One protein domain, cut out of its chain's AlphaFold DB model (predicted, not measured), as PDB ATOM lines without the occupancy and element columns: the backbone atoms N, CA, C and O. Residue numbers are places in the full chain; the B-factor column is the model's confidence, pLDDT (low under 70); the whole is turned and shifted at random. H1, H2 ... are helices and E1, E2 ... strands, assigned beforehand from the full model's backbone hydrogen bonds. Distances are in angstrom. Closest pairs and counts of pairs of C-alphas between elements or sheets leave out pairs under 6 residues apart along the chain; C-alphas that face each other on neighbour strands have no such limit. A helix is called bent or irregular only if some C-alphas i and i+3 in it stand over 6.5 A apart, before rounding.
ATOM      1  N   ASP A 399     229.006 178.983 181.021       64.88
ATOM      2  CA  ASP A 399     229.698 178.868 182.307       64.88
ATOM      3  C   ASP A 399     228.773 179.350 183.442       64.88
ATOM      4  O   ASP A 399     228.341 180.515 183.458       64.88
ATOM      5  N   ILE A 400     228.491 178.466 184.410       66.62
ATOM      6  CA  ILE A 400     227.658 178.754 185.590       66.62
ATOM      7  C   ILE A 400     228.160 179.994 186.341       66.62
ATOM      8  O   ILE A 400     227.347 180.758 186.878       66.62
ATOM      9  N   LYS A 401     229.480 180.224 186.372       62.19
ATOM     10  CA  LYS A 401     230.111 181.305 187.143       62.19
ATOM     11  C   LYS A 401     229.860 182.677 186.528       62.19
ATOM     12  O   LYS A 401     229.544 183.618 187.250       62.19
ATOM     13  N   LYS A 402     229.969 182.794 185.199       61.94
ATOM     14  CA  LYS A 402     229.879 184.083 184.485       61.94
ATOM     15  C   LYS A 402     228.441 184.476 184.129       61.94
ATOM     16  O   LYS A 402     228.138 185.662 184.078       61.94
ATOM     17  N   LYS A 403     227.538 183.508 183.906       73.38
ATOM     18  CA  LYS A 403     226.157 183.750 183.425       73.38
ATOM     19  C   LYS A 403     225.072 183.092 184.297       73.38
ATOM     20  O   LYS A 403     224.085 182.566 183.783       73.38
ATOM     21  N   SER A 404     225.198 183.153 185.626       68.06
ATOM     22  CA  SER A 404     224.295 182.456 186.569       68.06
ATOM     23  C   SER A 404     222.797 182.798 186.425       68.06
ATOM     24  O   SER A 404     221.946 181.924 186.614       68.06
ATOM     25  N   LYS A 405     222.452 184.047 186.063       73.62
ATOM     26  CA  LYS A 405     221.063 184.487 185.822       73.62
ATOM     27  C   LYS A 405     220.473 183.846 184.562       73.62
ATOM     28  O   LYS A 405     219.404 183.243 184.643       73.62
ATOM     29  N   LEU A 406     221.205 183.916 183.449       73.81
ATOM     30  CA  LEU A 406     220.807 183.342 182.162       73.81
ATOM     31  C   LEU A 406     220.679 181.815 182.273       73.81
ATOM     32  O   LEU A 406     219.636 181.254 181.959       73.81
ATOM     33  N   PHE A 407     221.669 181.151 182.875       76.88
ATOM     34  CA  PHE A 407     221.647 179.705 183.124       76.88
ATOM     35  C   PHE A 407     220.397 179.254 183.909       76.88
ATOM     36  O   PHE A 407     219.748 178.266 183.562       76.88
ATOM     37  N   SER A 408     219.988 180.017 184.934       76.25
ATOM     38  CA  SER A 408     218.766 179.739 185.706       76.25
ATOM     39  C   SER A 408     217.481 179.870 184.875       76.25
ATOM     40  O   SER A 408     216.511 179.146 185.113       76.25
ATOM     41  N   GLU A 409     217.438 180.804 183.924       78.31
ATOM     42  CA  GLU A 409     216.290 181.014 183.039       78.31
ATOM     43  C   GLU A 409     216.166 179.899 181.997       78.31
ATOM     44  O   GLU A 409     215.071 179.356 181.827       78.31
ATOM     45  N   TYR A 410     217.281 179.481 181.396       77.69
ATOM     46  CA  TYR A 410     217.325 178.358 180.458       77.69
ATOM     47  C   TYR A 410     216.944 177.026 181.119       77.69
ATOM     48  O   TYR A 410     216.085 176.311 180.603       77.69
ATOM     49  N   LEU A 411     217.460 176.733 182.320       79.25
ATOM     50  CA  LEU A 411     217.035 175.558 183.098       79.25
ATOM     51  C   LEU A 411     215.533 175.580 183.417       79.25
ATOM     52  O   LEU A 411     214.863 174.545 183.388       79.25
ATOM     53  N   ARG A 412     214.969 176.760 183.705       81.31
ATOM     54  CA  ARG A 412     213.531 176.903 183.974       81.31
ATOM     55  C   ARG A 412     212.694 176.666 182.713       81.31
ATOM     56  O   ARG A 412     211.643 176.031 182.819       81.31
ATOM     57  N   LYS A 413     213.143 177.146 181.545       80.44
ATOM     58  CA  LYS A 413     212.519 176.853 180.241       80.44
ATOM     59  C   LYS A 413     212.572 175.348 179.941       80.44
ATOM     60  O   LYS A 413     211.528 174.757 179.675       80.44
ATOM     61  N   MET A 414     213.727 174.708 180.141       77.38
ATOM     62  CA  MET A 414     213.897 173.255 179.989       77.38
ATOM     63  C   MET A 414     212.962 172.449 180.891       77.38
ATOM     64  O   MET A 414     212.254 171.564 180.414       77.38
ATOM     65  N   LYS A 415     212.865 172.794 182.181       81.38
ATOM     66  CA  LYS A 415     211.930 172.134 183.105       81.38
ATOM     67  C   LYS A 415     210.476 172.216 182.617       81.38
ATOM     68  O   LYS A 415     209.740 171.235 182.719       81.38
ATOM     69  N   LYS A 416     210.041 173.373 182.097       80.12
ATOM     70  CA  LYS A 416     208.680 173.542 181.552       80.12
ATOM     71  C   LYS A 416     208.438 172.645 180.334       80.12
ATOM     72  O   LYS A 416     207.353 172.078 180.230       80.12
ATOM     73  N   LEU A 417     209.428 172.496 179.452       74.12
ATOM     74  CA  LEU A 417     209.339 171.635 178.268       74.12
ATOM     75  C   LEU A 417     209.307 170.147 178.637       74.12
ATOM     76  O   LEU A 417     208.417 169.427 178.182       74.12
ATOM     77  N   LEU A 418     210.192 169.708 179.537       74.44
ATOM     78  CA  LEU A 418     210.230 168.325 180.027       74.44
ATOM     79  C   LEU A 418     208.926 167.919 180.724       74.44
ATOM     80  O   LEU A 418     208.503 166.771 180.620       74.44
ATOM     81  N   LYS A 419     208.250 168.856 181.402       77.06
ATOM     82  CA  LYS A 419     206.949 168.591 182.032       77.06
ATOM     83  C   LYS A 419     205.819 168.388 181.010       77.06
ATOM     84  O   LYS A 419     204.872 167.670 181.310       77.06
ATOM     85  N   LYS A 420     205.894 169.016 179.830       73.06
ATOM     86  CA  LYS A 420     204.829 168.985 178.810       73.06
ATOM     87  C   LYS A 420     204.961 167.836 177.805       73.06
ATOM     88  O   LYS A 420     203.942 167.381 177.301       73.06
ATOM     89  N   ASN A 421     206.175 167.373 177.496       69.81
ATOM     90  CA  ASN A 421     206.407 166.451 176.378       69.81
ATOM     91  C   ASN A 421     207.130 165.156 176.808       69.81
ATOM     92  O   ASN A 421     208.334 165.162 177.067       69.81
ATOM     93  N   LYS A 422     206.413 164.018 176.830       65.06
ATOM     94  CA  LYS A 422     206.974 162.691 177.180       65.06
ATOM     95  C   LYS A 422     208.092 162.238 176.226       65.06
ATOM     96  O   LYS A 422     209.045 161.601 176.666       65.06
ATOM     97  N   ARG A 423     208.026 162.607 174.939       62.06
ATOM     98  CA  ARG A 423     209.053 162.264 173.933       62.06
ATOM     99  C   ARG A 423     210.355 163.047 174.151       62.06
ATOM    100  O   ARG A 423     211.443 162.515 173.932       62.06
ATOM    101  N   ALA A 424     210.244 164.273 174.664       62.28
ATOM    102  CA  ALA A 424     211.394 165.091 175.044       62.28
ATOM    103  C   ALA A 424     212.129 164.524 176.272       62.28
ATOM    104  O   ALA A 424     213.350 164.608 176.321       62.28
ATOM    105  N   LYS A 425     211.429 163.886 177.226       67.81
ATOM    106  CA  LYS A 425     212.067 163.234 178.389       67.81
ATOM    107  C   LYS A 425     213.004 162.085 177.989       67.81
ATOM    108  O   LYS A 425     214.105 161.986 178.522       67.81
ATOM    109  N   LEU A 426     212.589 161.245 177.037       62.97
ATOM    110  CA  LEU A 426     213.421 160.153 176.508       62.97
ATOM    111  C   LEU A 426     214.623 160.694 175.724       62.97
ATOM    112  O   LEU A 426     215.752 160.277 175.967       62.97
ATOM    113  N   SER A 427     214.386 161.682 174.855       62.53
ATOM    114  CA  SER A 427     215.434 162.294 174.026       62.53
ATOM    115  C   SER A 427     216.480 163.031 174.872       62.53
ATOM    116  O   SER A 427     217.672 162.932 174.608       62.53
ATOM    117  N   PHE A 428     216.050 163.697 175.949       70.06
ATOM    118  CA  PHE A 428     216.920 164.355 176.929       70.06
ATOM    119  C   PHE A 428     217.923 163.394 177.579       70.06
ATOM    120  O   PHE A 428     219.075 163.761 177.799       70.06
ATOM    121  N   CYS A 429     217.502 162.162 177.878       64.56
ATOM    122  CA  CYS A 429     218.370 161.171 178.513       64.56
ATOM    123  C   CYS A 429     219.371 160.550 177.524       64.56
ATOM    124  O   CYS A 429     220.475 160.187 177.927       64.56
ATOM    125  N   SER A 430     219.013 160.454 176.237       62.34
ATOM    126  CA  SER A 430     219.875 159.914 175.175       62.34
ATOM    127  C   SER A 430     220.765 160.955 174.486       62.34
ATOM    128  O   SER A 430     221.657 160.576 173.730       62.34
ATOM    129  N   TYR A 431     220.525 162.251 174.703       65.94
ATOM    130  CA  TYR A 431     221.270 163.315 174.033       65.94
ATOM    131  C   TYR A 431     222.708 163.388 174.563       65.94
ATOM    132  O   TYR A 431     222.948 163.714 175.730       65.94
ATOM    133  N   ALA A 432     223.664 163.076 173.691       58.94
ATOM    134  CA  ALA A 432     225.092 163.144 173.962       58.94
ATOM    135  C   ALA A 432     225.717 164.286 173.163       58.94
ATOM    136  O   ALA A 432     225.408 164.466 171.986       58.94
ATOM    137  N   TYR A 433     226.609 165.040 173.794       61.69
ATOM    138  CA  TYR A 433     227.256 166.186 173.167       61.69
ATOM    139  C   TYR A 433     228.725 166.298 173.594       61.69
ATOM    140  O   TYR A 433     229.183 165.602 174.506       61.69
ATOM    141  N   GLU A 434     229.484 167.130 172.883       63.59
ATOM    142  CA  GLU A 434     230.930 167.265 173.064       63.59
ATOM    143  C   GLU A 434     231.273 168.417 174.013       63.59
ATOM    144  O   GLU A 434     230.930 169.571 173.756       63.59
ATOM    145  N   ILE A 435     231.989 168.102 175.096       55.78
ATOM    146  CA  ILE A 435     232.570 169.089 176.013       55.78
ATOM    147  C   ILE A 435     234.072 169.189 175.725       55.78
ATOM    148  O   ILE A 435     234.778 168.174 175.679       55.78
ATOM    149  N   LYS A 436     234.572 170.420 175.546       50.97
ATOM    150  CA  LYS A 436     236.013 170.715 175.536       50.97
ATOM    151  C   LYS A 436     236.485 170.877 176.981       50.97
ATOM    152  O   LYS A 436     236.034 171.774 177.687       50.97
ATOM    153  N   ASP A 437     237.366 169.987 177.422       42.50
ATOM    154  CA  ASP A 437     237.921 169.993 178.775       42.50
ATOM    155  C   ASP A 437     238.963 171.133 178.872       42.50
ATOM    156  O   ASP A 437     240.008 171.089 178.230       42.50
ATOM    157  N   ASN A 438     238.688 172.192 179.645       42.91
ATOM    158  CA  ASN A 438     239.523 173.413 179.684       42.91
ATOM    159  C   ASN A 438     240.957 173.194 180.216       42.91
ATOM    160  O   ASN A 438     241.756 174.127 180.220       42.91
ATOM    161  N   LYS A 439     241.286 171.993 180.709       45.25
ATOM    162  CA  LYS A 439     242.599 171.668 181.290       45.25
ATOM    163  C   LYS A 439     243.441 170.701 180.461       45.25
ATOM    164  O   LYS A 439     244.634 170.618 180.702       45.25
ATOM    165  N   ASN A 440     242.841 169.970 179.529       42.53
ATOM    166  CA  ASN A 440     243.520 169.009 178.665       42.53
ATOM    167  C   ASN A 440     242.743 168.985 177.350       42.53
ATOM    168  O   ASN A 440     241.545 168.750 177.392       42.53
ATOM    169  N   GLU A 441     243.382 169.164 176.198       43.94
ATOM    170  CA  GLU A 441     242.746 169.225 174.864       43.94
ATOM    171  C   GLU A 441     242.087 167.901 174.387       43.94
ATOM    172  O   GLU A 441     242.093 167.556 173.207       43.94
ATOM    173  N   LYS A 442     241.510 167.104 175.293       43.62
ATOM    174  CA  LYS A 442     240.734 165.902 174.998       43.62
ATOM    175  C   LYS A 442     239.249 166.255 174.930       43.62
ATOM    176  O   LYS A 442     238.660 166.716 175.903       43.62
ATOM    177  N   ILE A 443     238.641 165.990 173.779       52.97
ATOM    178  CA  ILE A 443     237.195 166.111 173.558       52.97
ATOM    179  C   ILE A 443     236.519 164.884 174.184       52.97
ATOM    180  O   ILE A 443     236.835 163.754 173.810       52.97
ATOM    181  N   LYS A 444     235.602 165.086 175.138       59.50
ATOM    182  CA  LYS A 444     234.797 164.008 175.742       59.50
ATOM    183  C   LYS A 444     233.345 164.122 175.275       59.50
ATOM    184  O   LYS A 444     232.773 165.209 175.309       59.50
ATOM    185  N   LYS A 445     232.747 162.996 174.872       63.47
ATOM    186  CA  LYS A 445     231.296 162.883 174.653       63.47
ATOM    187  C   LYS A 445     230.621 162.547 175.980       63.47
ATOM    188  O   LYS A 445     230.945 161.522 176.573       63.47
ATOM    189  N   VAL A 446     229.707 163.401 176.437       67.62
ATOM    190  CA  VAL A 446     229.008 163.264 177.726       67.62
ATOM    191  C   VAL A 446     227.498 163.344 177.487       67.62
ATOM    192  O   VAL A 446     227.039 164.095 176.626       67.62
ATOM    193  N   THR A 447     226.707 162.541 178.207       77.38
ATOM    194  CA  THR A 447     225.240 162.645 178.157       77.38
ATOM    195  C   THR A 447     224.777 163.896 178.892       77.38
ATOM    196  O   THR A 447     225.379 164.310 179.886       77.38
ATOM    197  N   PHE A 448     223.669 164.494 178.458       74.00
ATOM    198  CA  PHE A 448     223.146 165.685 179.126       74.00
ATOM    199  C   PHE A 448     222.800 165.452 180.598       74.00
ATOM    200  O   PHE A 448     223.034 166.326 181.430       74.00
ATOM    201  N   LEU A 449     222.344 164.249 180.953       76.81
ATOM    202  CA  LEU A 449     222.112 163.881 182.346       76.81
ATOM    203  C   LEU A 449     223.413 163.889 183.169       76.81
ATOM    204  O   LEU A 449     223.435 164.466 184.253       76.81
ATOM    205  N   SER A 450     224.509 163.335 182.634       77.12
ATOM    206  CA  SER A 450     225.828 163.374 183.286       77.12
ATOM    207  C   SER A 450     226.334 164.807 183.440       77.12
ATOM    208  O   SER A 450     226.806 165.173 184.511       77.12
ATOM    209  N   TYR A 451     226.146 165.657 182.429       80.12
ATOM    210  CA  TYR A 451     226.474 167.075 182.546       80.12
ATOM    211  C   TYR A 451     225.673 167.779 183.641       80.12
ATOM    212  O   TYR A 451     226.247 168.501 184.446       80.12
ATOM    213  N   VAL A 452     224.357 167.569 183.719       80.31
ATOM    214  CA  VAL A 452     223.522 168.182 184.767       80.31
ATOM    215  C   VAL A 452     224.013 167.785 186.165       80.31
ATOM    216  O   VAL A 452     224.004 168.608 187.085       80.31
ATOM    217  N   VAL A 453     224.495 166.551 186.322       81.75
ATOM    218  CA  VAL A 453     225.118 166.070 187.559       81.75
ATOM    219  C   VAL A 453     226.510 166.679 187.783       81.75
ATOM    220  O   VAL A 453     226.828 167.056 188.911       81.75
ATOM    221  N   GLU A 454     227.332 166.849 186.748       81.62
ATOM    222  CA  GLU A 454     228.615 167.568 186.827       81.62
ATOM    223  C   GLU A 454     228.420 169.027 187.242       81.62
ATOM    224  O   GLU A 454     229.090 169.501 188.152       81.62
ATOM    225  N   GLN A 455     227.436 169.715 186.668       80.38
ATOM    226  CA  GLN A 455     227.068 171.079 187.040       80.38
ATOM    227  C   GLN A 455     226.639 171.169 188.515       80.38
ATOM    228  O   GLN A 455     226.977 172.124 189.214       80.38
ATOM    229  N   LEU A 456     225.943 170.154 189.039       82.50
ATOM    230  CA  LEU A 456     225.626 170.066 190.467       82.50
ATOM    231  C   LEU A 456     226.884 169.851 191.331       82.50
ATOM    232  O   LEU A 456     226.987 170.415 192.423       82.50
ATOM    233  N   ASN A 457     227.855 169.083 190.835       81.88
ATOM    234  CA  ASN A 457     229.158 168.895 191.474       81.88
ATOM    235  C   ASN A 457     230.035 170.158 191.421       81.88
ATOM    236  O   ASN A 457     230.741 170.442 192.383       81.88
ATOM    237  N   GLU A 458     229.963 170.966 190.363       80.06
ATOM    238  CA  GLU A 458     230.635 172.270 190.308       80.06
ATOM    239  C   GLU A 458     230.062 173.243 191.341       80.06
ATOM    240  O   GLU A 458     230.805 173.953 192.024       80.06
ATOM    241  N   ILE A 459     228.735 173.232 191.508       79.25
ATOM    242  CA  ILE A 459     228.065 173.978 192.573       79.25
ATOM    243  C   ILE A 459     228.544 173.485 193.948       79.25
ATOM    244  O   ILE A 459     228.811 174.302 194.830       79.25
ATOM    245  N   LEU A 460     228.699 172.170 194.137       78.69
ATOM    246  CA  LEU A 460     229.252 171.605 195.371       78.69
ATOM    247  C   LEU A 460     230.702 172.049 195.593       78.69
ATOM    248  O   LEU A 460     231.050 172.420 196.707       78.69
ATOM    249  N   PHE A 461     231.542 172.034 194.556       78.62
ATOM    250  CA  PHE A 461     232.935 172.476 194.640       78.62
ATOM    251  C   PHE A 461     233.035 173.939 195.078       78.62
ATOM    252  O   PHE A 461     233.866 174.270 195.918       78.62
ATOM    253  N   TYR A 462     232.156 174.802 194.565       73.50
ATOM    254  CA  TYR A 462     232.061 176.192 195.008       73.50
ATOM    255  C   TYR A 462     231.728 176.293 196.503       73.50
ATOM    256  O   TYR A 462     232.414 176.990 197.244       73.50
ATOM    257  N   VAL A 463     230.736 175.526 196.963       71.31
ATOM    258  CA  VAL A 463     230.354 175.478 198.383       71.31
ATOM    259  C   VAL A 463     231.487 174.922 199.256       71.31
ATOM    260  O   VAL A 463     231.773 175.485 200.306       71.31
ATOM    261  N   LYS A 464     232.185 173.865 198.820       72.00
ATOM    262  CA  LYS A 464     233.328 173.279 199.544       72.00
ATOM    263  C   LYS A 464     234.514 174.239 199.641       72.00
ATOM    264  O   LYS A 464     235.137 174.305 200.695       72.00
ATOM    265  N   LYS A 465     234.801 174.991 198.572       71.12
ATOM    266  CA  LYS A 465     235.878 175.992 198.545       71.12
ATOM    267  C   LYS A 465     235.633 177.137 199.533       71.12
ATOM    268  O   LYS A 465     236.591 177.718 200.014       71.12
ATOM    269  N   GLU A 466     234.376 177.464 199.825       65.00
ATOM    270  CA  GLU A 466     234.043 178.528 200.783       65.00
ATOM    271  C   GLU A 466     233.836 178.030 202.225       65.00
ATOM    272  O   GLU A 466     233.882 178.828 203.157       65.00
ATOM    273  N   ILE A 467     233.616 176.726 202.430       63.94
ATOM    274  CA  ILE A 467     233.400 176.120 203.758       63.94
ATOM    275  C   ILE A 467     234.698 175.533 204.362       63.94
ATOM    276  O   ILE A 467     234.713 175.228 205.552       63.94
ATOM    277  N   ASP A 468     235.787 175.421 203.586       55.47
ATOM    278  CA  ASP A 468     237.082 174.836 203.993       55.47
ATOM    279  C   ASP A 468     236.941 173.449 204.657       55.47
ATOM    280  O   ASP A 468     237.380 173.202 205.781       55.47
ATOM    281  N   GLY A 469     236.308 172.498 203.958       57.47
ATOM    282  CA  GLY A 469     236.245 171.104 204.413       57.47
ATOM    283  C   GLY A 469     235.198 170.237 203.714       57.47
ATOM    284  O   GLY A 469     234.330 170.731 202.991       57.47
ATOM    285  N   ASP A 470     235.269 168.918 203.938       59.06
ATOM    286  CA  ASP A 470     234.307 167.942 203.411       59.06
ATOM    287  C   ASP A 470     233.358 167.437 204.512       59.06
ATOM    288  O   ASP A 470     233.701 166.577 205.324       59.06
ATOM    289  N   ILE A 471     232.136 167.978 204.523       60.22
ATOM    290  CA  ILE A 471     231.109 167.778 205.568       60.22
ATOM    291  C   ILE A 471     230.696 166.314 205.744       60.22
ATOM    292  O   ILE A 471     230.237 165.924 206.813       60.22
ATOM    293  N   LEU A 472     230.857 165.486 204.709       57.62
ATOM    294  CA  LEU A 472     230.533 164.058 204.778       57.62
ATOM    295  C   LEU A 472     231.592 163.239 205.547       57.62
ATOM    296  O   LEU A 472     231.365 162.056 205.791       57.62
ATOM    297  N   THR A 473     232.720 163.852 205.933       53.78
ATOM    298  CA  THR A 473     233.854 163.186 206.605       53.78
ATOM    299  C   THR A 473     234.252 163.789 207.958       53.78
ATOM    300  O   THR A 473     235.029 163.169 208.678       53.78
ATOM    301  N   SER A 474     233.728 164.960 208.340       52.75
ATOM    302  CA  SER A 474     234.120 165.679 209.563       52.75
ATOM    303  C   SER A 474     233.010 165.720 210.628       52.75
ATOM    304  O   SER A 474     231.842 165.968 210.338       52.75
ATOM    305  N   GLU A 475     233.384 165.519 211.898       46.41
ATOM    306  CA  GLU A 475     232.468 165.455 213.057       46.41
ATOM    307  C   GLU A 475     231.866 166.803 213.494       46.41
ATOM    308  O   GLU A 475     230.925 166.838 214.290       46.41
ATOM    309  N   ASN A 476     232.377 167.925 212.983       47.22
ATOM    310  CA  ASN A 476     232.021 169.253 213.477       47.22
ATOM    311  C   ASN A 476     230.733 169.787 212.834       47.22
ATOM    312  O   ASN A 476     230.713 170.205 211.682       47.22
ATOM    313  N   THR A 477     229.651 169.850 213.615       43.06
ATOM    314  CA  THR A 477     228.312 170.308 213.194       43.06
ATOM    315  C   THR A 477     228.101 171.828 213.258       43.06
ATOM    316  O   THR A 477     226.961 172.288 213.218       43.06
ATOM    317  N   LYS A 478     229.153 172.642 213.398       44.72
ATOM    318  CA  LYS A 478     229.040 174.112 213.464       44.72
ATOM    319  C   LYS A 478     229.725 174.765 212.269       44.72
ATOM    320  O   LYS A 478     230.781 175.374 212.396       44.72
ATOM    321  N   TYR A 479     229.093 174.653 211.107       51.53
ATOM    322  CA  TYR A 479     229.465 175.443 209.938       51.53
ATOM    323  C   TYR A 479     228.859 176.846 210.055       51.53
ATOM    324  O   TYR A 479     227.693 177.000 210.432       51.53
ATOM    325  N   LYS A 480     229.646 177.887 209.755       49.00
ATOM    326  CA  LYS A 480     229.141 179.266 209.653       49.00
ATOM    327  C   LYS A 480     228.022 179.310 208.600       49.00
ATOM    328  O   LYS A 480     228.122 178.638 207.576       49.00
ATOM    329  N   LYS A 481     226.962 180.097 208.840       52.41
ATOM    330  CA  LYS A 481     225.875 180.313 207.863       52.41
ATOM    331  C   LYS A 481     226.470 180.841 206.553       52.41
ATOM    332  O   LYS A 481     226.809 182.015 206.456       52.41
ATOM    333  N   PHE A 482     226.590 179.968 205.560       62.09
ATOM    334  CA  PHE A 482     227.062 180.313 204.226       62.09
ATOM    335  C   PHE A 482     225.914 180.889 203.386       62.09
ATOM    336  O   PHE A 482     224.846 180.278 203.286       62.09
ATOM    337  N   HIS A 483     226.124 182.051 202.760       60.72
ATOM    338  CA  HIS A 483     225.117 182.682 201.908       60.72
ATOM    339  C   HIS A 483     225.418 182.445 200.423       60.72
ATOM    340  O   HIS A 483     226.150 183.185 199.776       60.72
ATOM    341  N   MET A 484     224.775 181.431 199.847       67.06
ATOM    342  CA  MET A 484     224.901 181.112 198.424       67.06
ATOM    343  C   MET A 484     224.247 182.185 197.523       67.06
ATOM    344  O   MET A 484     223.158 182.674 197.861       67.06
ATOM    345  N   PRO A 485     224.818 182.511 196.343       76.44
ATOM    346  CA  PRO A 485     224.207 183.442 195.393       76.44
ATOM    347  C   PRO A 485     222.789 183.024 194.963       76.44
ATOM    348  O   PRO A 485     222.529 181.859 194.645       76.44
ATOM    349  N   LYS A 486     221.863 183.994 194.890       76.44
ATOM    350  CA  LYS A 486     220.418 183.768 194.644       76.44
ATOM    351  C   LYS A 486     220.136 182.920 193.398       76.44
ATOM    352  O   LYS A 486     219.289 182.027 193.445       76.44
ATOM    353  N   TYR A 487     220.820 183.189 192.285       75.19
ATOM    354  CA  TYR A 487     220.618 182.455 191.030       75.19
ATOM    355  C   TYR A 487     221.263 181.069 191.047       75.19
ATOM    356  O   TYR A 487     220.656 180.135 190.538       75.19
ATOM    357  N   LEU A 488     222.397 180.894 191.729       77.94
ATOM    358  CA  LEU A 488     223.033 179.587 191.907       77.94
ATOM    359  C   LEU A 488     222.147 178.653 192.751       77.94
ATOM    360  O   LEU A 488     221.898 177.512 192.367       77.94
ATOM    361  N   LYS A 489     221.554 179.177 193.835       78.94
ATOM    362  CA  LYS A 489     220.548 178.467 194.645       78.94
ATOM    363  C   LYS A 489     219.294 178.120 193.834       78.94
ATOM    364  O   LYS A 489     218.741 177.030 193.985       78.94
ATOM    365  N   LYS A 490     218.822 179.018 192.959       79.75
ATOM    366  CA  LYS A 490     217.699 178.728 192.044       79.75
ATOM    367  C   LYS A 490     218.056 177.636 191.032       79.75
ATOM    368  O   LYS A 490     217.229 176.757 190.804       79.75
ATOM    369  N   SER A 491     219.254 177.676 190.457       78.88
ATOM    370  CA  SER A 491     219.734 176.684 189.492       78.88
ATOM    371  C   SER A 491     219.879 175.306 190.133       78.88
ATOM    372  O   SER A 491     219.270 174.369 189.633       78.88
ATOM    373  N   GLY A 492     220.519 175.192 191.304       80.88
ATOM    374  CA  GLY A 492     220.618 173.925 192.045       80.88
ATOM    375  C   GLY A 492     219.250 173.312 192.376       80.88
ATOM    376  O   GLY A 492     219.003 172.143 192.101       80.88
ATOM    377  N   ASN A 493     218.297 174.122 192.853       83.50
ATOM    378  CA  ASN A 493     216.925 173.657 193.101       83.50
ATOM    379  C   ASN A 493     216.170 173.246 191.824       83.50
ATOM    380  O   ASN A 493     215.244 172.443 191.909       83.50
ATOM    381  N   THR A 494     216.497 173.838 190.671       82.81
ATOM    382  CA  THR A 494     215.865 173.505 189.382       82.81
ATOM    383  C   THR A 494     216.479 172.237 188.794       82.81
ATOM    384  O   THR A 494     215.750 171.427 188.236       82.81
ATOM    385  N   ILE A 495     217.786 172.031 188.983       84.88
ATOM    386  CA  ILE A 495     218.493 170.793 188.637       84.88
ATOM    387  C   ILE A 495     217.899 169.612 189.408       84.88
ATOM    388  O   ILE A 495     217.505 168.634 188.784       84.88
ATOM    389  N   ILE A 496     217.740 169.727 190.734       84.38
ATOM    390  CA  ILE A 496     217.121 168.666 191.548       84.38
ATOM    391  C   ILE A 496     215.703 168.351 191.050       84.38
ATOM    392  O   ILE A 496     215.360 167.185 190.898       84.38
ATOM    393  N   ASP A 497     214.896 169.368 190.722       83.62
ATOM    394  CA  ASP A 497     213.554 169.137 190.171       83.62
ATOM    395  C   ASP A 497     213.580 168.382 188.836       83.62
ATOM    396  O   ASP A 497     212.702 167.564 188.584       83.62
ATOM    397  N   ILE A 498     214.537 168.692 187.956       83.12
ATOM    398  CA  ILE A 498     214.685 168.009 186.666       83.12
ATOM    399  C   ILE A 498     215.075 166.546 186.894       83.12
ATOM    400  O   ILE A 498     214.492 165.669 186.266       83.12
ATOM    401  N   LEU A 499     216.002 166.279 187.819       84.19
ATOM    402  CA  LEU A 499     216.408 164.917 188.160       84.19
ATOM    403  C   LEU A 499     215.246 164.105 188.757       84.19
ATOM    404  O   LEU A 499     215.027 162.973 188.338       84.19
ATOM    405  N   ILE A 500     214.461 164.693 189.670       82.75
ATOM    406  CA  ILE A 500     213.257 164.054 190.232       82.75
ATOM    407  C   ILE A 500     212.248 163.730 189.120       82.75
ATOM    408  O   ILE A 500     211.814 162.591 189.010       82.75
ATOM    409  N   LEU A 501     211.948 164.688 188.231       81.12
ATOM    410  CA  LEU A 501     210.997 164.502 187.119       81.12
ATOM    411  C   LEU A 501     211.384 163.393 186.125       81.12
ATOM    412  O   LEU A 501     210.527 162.945 185.357       81.12
ATOM    413  N   ILE A 502     212.666 163.023 186.072       76.38
ATOM    414  CA  ILE A 502     213.188 161.934 185.236       76.38
ATOM    415  C   ILE A 502     213.109 160.604 185.988       76.38
ATOM    416  O   ILE A 502     212.691 159.602 185.409       76.38
ATOM    417  N   LEU A 503     213.475 160.604 187.273       73.31
ATOM    418  CA  LEU A 503     213.443 159.415 188.125       73.31
ATOM    419  C   LEU A 503     212.013 158.928 188.410       73.31
ATOM    420  O   LEU A 503     211.812 157.722 188.465       73.31
ATOM    421  N   GLU A 504     211.034 159.836 188.520       71.25
ATOM    422  CA  GLU A 504     209.608 159.502 188.699       71.25
ATOM    423  C   GLU A 504     209.023 158.701 187.519       71.25
ATOM    424  O   GLU A 504     208.124 157.887 187.717       71.25
ATOM    425  N   ASP A 505     209.531 158.900 186.295       63.66
ATOM    426  CA  ASP A 505     208.981 158.268 185.087       63.66
ATOM    427  C   ASP A 505     209.709 156.971 184.688       63.66
ATOM    428  O   ASP A 505     209.086 156.090 184.098       63.66
ATOM    429  N   ASN A 506     211.026 156.856 184.928       65.25
ATOM    430  CA  ASN A 506     211.840 155.717 184.476       65.25
ATOM    431  C   ASN A 506     213.050 155.449 185.391       65.25
ATOM    432  O   ASN A 506     214.100 156.086 185.273       65.25
ATOM    433  N   TYR A 507     212.955 154.408 186.218       64.94
ATOM    434  CA  TYR A 507     214.009 154.007 187.159       64.94
ATOM    435  C   TYR A 507     215.341 153.579 186.509       64.94
ATOM    436  O   TYR A 507     216.358 153.555 187.195       64.94
ATOM    437  N   HIS A 508     215.376 153.281 185.204       64.19
ATOM    438  CA  HIS A 508     216.592 152.882 184.475       64.19
ATOM    439  C   HIS A 508     217.701 153.948 184.453       64.19
ATOM    440  O   HIS A 508     218.859 153.615 184.230       64.19
ATOM    441  N   TYR A 509     217.372 155.221 184.687       68.25
ATOM    442  CA  TYR A 509     218.353 156.313 184.678       68.25
ATOM    443  C   TYR A 509     219.022 156.554 186.039       68.25
ATOM    444  O   TYR A 509     219.819 157.484 186.173       68.25
ATOM    445  N   SER A 510     218.730 155.721 187.045       67.00
ATOM    446  CA  SER A 510     219.327 155.813 188.381       67.00
ATOM    447  C   SER A 510     220.849 155.826 188.359       67.00
ATOM    448  O   SER A 510     221.447 156.566 189.135       67.00
ATOM    449  N   ASP A 511     221.460 155.064 187.450       67.56
ATOM    450  CA  ASP A 511     222.910 154.869 187.379       67.56
ATOM    451  C   ASP A 511     223.651 156.181 187.093       67.56
ATOM    452  O   ASP A 511     224.690 156.464 187.687       67.56
ATOM    453  N   PHE A 512     223.062 157.050 186.268       69.12
ATOM    454  CA  PHE A 512     223.606 158.379 185.976       69.12
ATOM    455  C   PHE A 512     223.458 159.347 187.157       69.12
ATOM    456  O   PHE A 512     224.284 160.238 187.351       69.12
ATOM    457  N   CYS A 513     222.414 159.170 187.969       72.62
ATOM    458  CA  CYS A 513     222.121 160.026 189.117       72.62
ATOM    459  C   CYS A 513     222.932 159.656 190.373       72.62
ATOM    460  O   CYS A 513     222.934 160.428 191.333       72.62
ATOM    461  N   ILE A 514     223.662 158.532 190.375       74.81
ATOM    462  CA  ILE A 514     224.515 158.104 191.500       74.81
ATOM    463  C   ILE A 514     225.543 159.187 191.860       74.81
ATOM    464  O   ILE A 514     225.766 159.475 193.036       74.81
ATOM    465  N   HIS A 515     226.128 159.860 190.867       76.69
ATOM    466  CA  HIS A 515     227.115 160.920 191.103       76.69
ATOM    467  C   HIS A 515     226.514 162.221 191.675       76.69
ATOM    468  O   HIS A 515     227.261 163.090 192.128       76.69
ATOM    469  N   ALA A 516     225.183 162.366 191.702       81.88
ATOM    470  CA  ALA A 516     224.498 163.506 192.319       81.88
ATOM    471  C   ALA A 516     224.276 163.325 193.831       81.88
ATOM    472  O   ALA A 516     223.914 164.272 194.531       81.88
ATOM    473  N   LEU A 517     224.515 162.120 194.344       81.50
ATOM    474  CA  LEU A 517     224.180 161.718 195.702       81.50
ATOM    475  C   LEU A 517     224.987 162.458 196.772       81.50
ATOM    476  O   LEU A 517     224.413 162.989 197.720       81.50
ATOM    477  N   ASN A 518     226.305 162.558 196.579       79.12
ATOM    478  CA  ASN A 518     227.193 163.306 197.470       79.12
ATOM    479  C   ASN A 518     226.817 164.799 197.529       79.12
ATOM    480  O   ASN A 518     226.571 165.283 198.635       79.12
ATOM    481  N   PRO A 519     226.680 165.524 196.393       80.56
ATOM    482  CA  PRO A 519     226.169 166.895 196.396       80.56
ATOM    483  C   PRO A 519     224.866 167.063 197.165       80.56
ATOM    484  O   PRO A 519     224.752 167.966 197.991       80.56
ATOM    485  N   ILE A 520     223.888 166.189 196.931       83.19
ATOM    486  CA  ILE A 520     222.550 166.337 197.505       83.19
ATOM    487  C   ILE A 520     222.553 166.065 199.010       83.19
ATOM    488  O   ILE A 520     221.926 166.821 199.751       83.19
ATOM    489  N   LEU A 521     223.319 165.075 199.477       78.25
ATOM    490  CA  LEU A 521     223.538 164.855 200.908       78.25
ATOM    491  C   LEU A 521     224.230 166.049 201.569       78.25
ATOM    492  O   LEU A 521     223.797 166.503 202.624       78.25
ATOM    493  N   THR A 522     225.272 166.603 200.945       76.38
ATOM    494  CA  THR A 522     225.957 167.782 201.487       76.38
ATOM    495  C   THR A 522     225.024 168.994 201.550       76.38
ATOM    496  O   THR A 522     224.969 169.678 202.571       76.38
ATOM    497  N   PHE A 523     224.243 169.252 200.498       81.50
ATOM    498  CA  PHE A 523     223.285 170.360 200.488       81.50
ATOM    499  C   PHE A 523     222.142 170.174 201.485       81.50
ATOM    500  O   PHE A 523     221.650 171.175 202.009       81.50
ATOM    501  N   TYR A 524     221.738 168.928 201.742       81.62
ATOM    502  CA  TYR A 524     220.776 168.584 202.780       81.62
ATOM    503  C   TYR A 524     221.318 168.934 204.172       81.62
ATOM    504  O   TYR A 524     220.721 169.761 204.857       81.62
ATOM    505  N   PHE A 525     222.490 168.408 204.548       74.38
ATOM    506  CA  PHE A 525     223.071 168.656 205.874       74.38
ATOM    507  C   PHE A 525     223.430 170.128 206.124       74.38
ATOM    508  O   PHE A 525     223.383 170.581 207.265       74.38
ATOM    509  N   LEU A 526     223.759 170.896 205.079       73.12
ATOM    510  CA  LEU A 526     224.014 172.336 205.194       73.12
ATOM    511  C   LEU A 526     222.744 173.207 205.163       73.12
ATOM    512  O   LEU A 526     222.828 174.404 205.433       73.12
ATOM    513  N   GLY A 527     221.588 172.665 204.762       69.94
ATOM    514  CA  GLY A 527     220.345 173.432 204.609       69.94
ATOM    515  C   GLY A 527     220.400 174.541 203.541       69.94
ATOM    516  O   GLY A 527     219.633 175.505 203.593       69.94
ATOM    517  N   ILE A 528     221.317 174.455 202.568       73.56
ATOM    518  CA  ILE A 528     221.526 175.518 201.567       73.56
ATOM    519  C   ILE A 528     220.434 175.495 200.488       73.56
ATOM    520  O   ILE A 528     219.920 176.553 200.092       73.56
ATOM    521  N   LEU A 529     220.082 174.304 199.996       80.25
ATOM    522  CA  LEU A 529     219.004 174.082 199.024       80.25
ATOM    523  C   LEU A 529     217.686 173.736 199.736       80.25
ATOM    524  O   LEU A 529     217.653 173.593 200.953       80.25
ATOM    525  N   LYS A 530     216.569 173.656 198.994       79.44
ATOM    526  CA  LYS A 530     215.276 173.308 199.604       79.44
ATOM    527  C   LYS A 530     215.316 171.868 200.118       79.44
ATOM    528  O   LYS A 530     215.374 170.938 199.315       79.44
ATOM    529  N   ILE A 531     215.212 171.711 201.434       79.38
ATOM    530  CA  ILE A 531     215.280 170.421 202.128       79.38
ATOM    531  C   ILE A 531     214.246 169.428 201.582       79.38
ATOM    532  O   ILE A 531     214.605 168.307 201.226       79.38
ATOM    533  N   SER A 532     212.998 169.867 201.390       79.31
ATOM    534  CA  SER A 532     211.922 169.040 200.826       79.31
ATOM    535  C   SER A 532     212.272 168.425 199.467       79.31
ATOM    536  O   SER A 532     211.901 167.286 199.194       79.31
ATOM    537  N   LYS A 533     213.038 169.136 198.630       82.12
ATOM    538  CA  LYS A 533     213.489 168.637 197.324       82.12
ATOM    539  C   LYS A 533     214.641 167.653 197.447       82.12
ATOM    540  O   LYS A 533     214.630 166.633 196.768       82.12
ATOM    541  N   CYS A 534     215.618 167.950 198.303       83.69
ATOM    542  CA  CYS A 534     216.734 167.043 198.557       83.69
ATOM    543  C   CYS A 534     216.226 165.698 199.087       83.69
ATOM    544  O   CYS A 534     216.621 164.655 198.580       83.69
ATOM    545  N   ILE A 535     215.301 165.723 200.049       82.75
ATOM    546  CA  ILE A 535     214.729 164.506 200.628       82.75
ATOM    547  C   ILE A 535     213.868 163.757 199.615       82.75
ATOM    548  O   ILE A 535     213.982 162.538 199.538       82.75
ATOM    549  N   ASN A 536     213.052 164.452 198.813       82.81
ATOM    550  CA  ASN A 536     212.264 163.782 197.777       82.81
ATOM    551  C   ASN A 536     213.171 163.053 196.776       82.81
ATOM    552  O   ASN A 536     212.947 161.890 196.471       82.81
ATOM    553  N   PHE A 537     214.263 163.691 196.349       84.75
ATOM    554  CA  PHE A 537     215.260 163.036 195.506       84.75
ATOM    555  C   PHE A 537     215.901 161.819 196.188       84.75
ATOM    556  O   PHE A 537     216.019 160.766 195.563       84.75
ATOM    557  N   LEU A 538     216.306 161.939 197.458       83.62
ATOM    558  CA  LEU A 538     216.868 160.814 198.215       83.62
ATOM    559  C   LEU A 538     215.865 159.660 198.319       83.62
ATOM    560  O   LEU A 538     216.256 158.506 198.160       83.62
ATOM    561  N   LEU A 539     214.581 159.967 198.527       82.94
ATOM    562  CA  LEU A 539     213.507 158.984 198.560       82.94
ATOM    563  C   LEU A 539     213.362 158.288 197.200       82.94
ATOM    564  O   LEU A 539     213.495 157.066 197.152       82.94
ATOM    565  N   SER A 540     213.220 159.039 196.103       80.31
ATOM    566  CA  SER A 540     213.103 158.486 194.744       80.31
ATOM    567  C   SER A 540     214.309 157.627 194.346       80.31
ATOM    568  O   SER A 540     214.154 156.586 193.714       80.31
ATOM    569  N   ILE A 541     215.525 158.022 194.737       80.56
ATOM    570  CA  ILE A 541     216.727 157.210 194.505       80.56
ATOM    571  C   ILE A 541     216.737 155.947 195.369       80.56
ATOM    572  O   ILE A 541     217.125 154.883 194.887       80.56
ATOM    573  N   SER A 542     216.306 156.042 196.630       76.00
ATOM    574  CA  SER A 542     216.293 154.910 197.566       76.00
ATOM    575  C   SER A 542     215.302 153.800 197.183       76.00
ATOM    576  O   SER A 542     215.443 152.657 197.622       76.00
TER     577      SER A 542
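Overview. This is residues 399 to 542 of the 1061 residues of the protein "TPR domain containing protein" of Plasmodium relictum (UniProt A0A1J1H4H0). Four helices, H3 to H6, form an up-and-down bundle, each running against the one before, and H1 packs along H4. Short H2 and a two-stranded hairpin, E1 and E2, lead into H3; residues 437 to 442 stick out. The printed part has 144 residues, mostly helix, with six named helices and two named strands in the order H1 H2 E1 E2 H3 H4 H5 H6; the sheet, E1 - E2, is antiparallel. It is compact, with a radius of gyration of the C-alphas of 15.5 A and spans of 46 by 38 by 27 A.

Arrangement. Start at H1, residues 404 to 420; it touches the hub, H4, residues 486 to 503, at a shallow tilt of 24 degrees, the closest C-alphas being Ser 408 and Ser 491, 5.0 A. H2, residues 422 to 430, touches H3, residues 448 to 467, only at their ends. In the hairpin of E1, residues 432 to 436, and E2, residues 443 to 447, find N 433 and O 446 within hydrogen-bond range, 3.0 A. H3 touches H5, residues 507 to 526, the closest C-alphas being Val 453 and Ala 516, 5.4 A. H6, residues 531 to 542, touches H4, the closest C-alphas being Ile 500 and Phe 537, 5.7 A. Every O i to N i+4 pair is within hydrogen-bond range in H1, H3, H4 and H6, but 4 of 5 in H2 and 8 of 16 in H5, which is irregular: C-alphas 508 and 511 are 7.2 A apart.

Along the chain. Find C-alpha 404 at (224.295, 182.456, 186.569); H1 runs 24.9 A from there. H3 spans 28.6 A, H4 26.2 A and H5 27.6 A. H6 ends at C-alpha 542, (216.293, 154.910, 197.566).

Size, cuts and confidence. The C-alphas farthest apart are Arg 423 and Asn 476, 46.3 A. The printed part has no cut; the link from H3 to H4 is long, 18 residues. Its mean pLDDT is 70.7, with 58 residues under 70, among them 429 to 446 and 466 to 484.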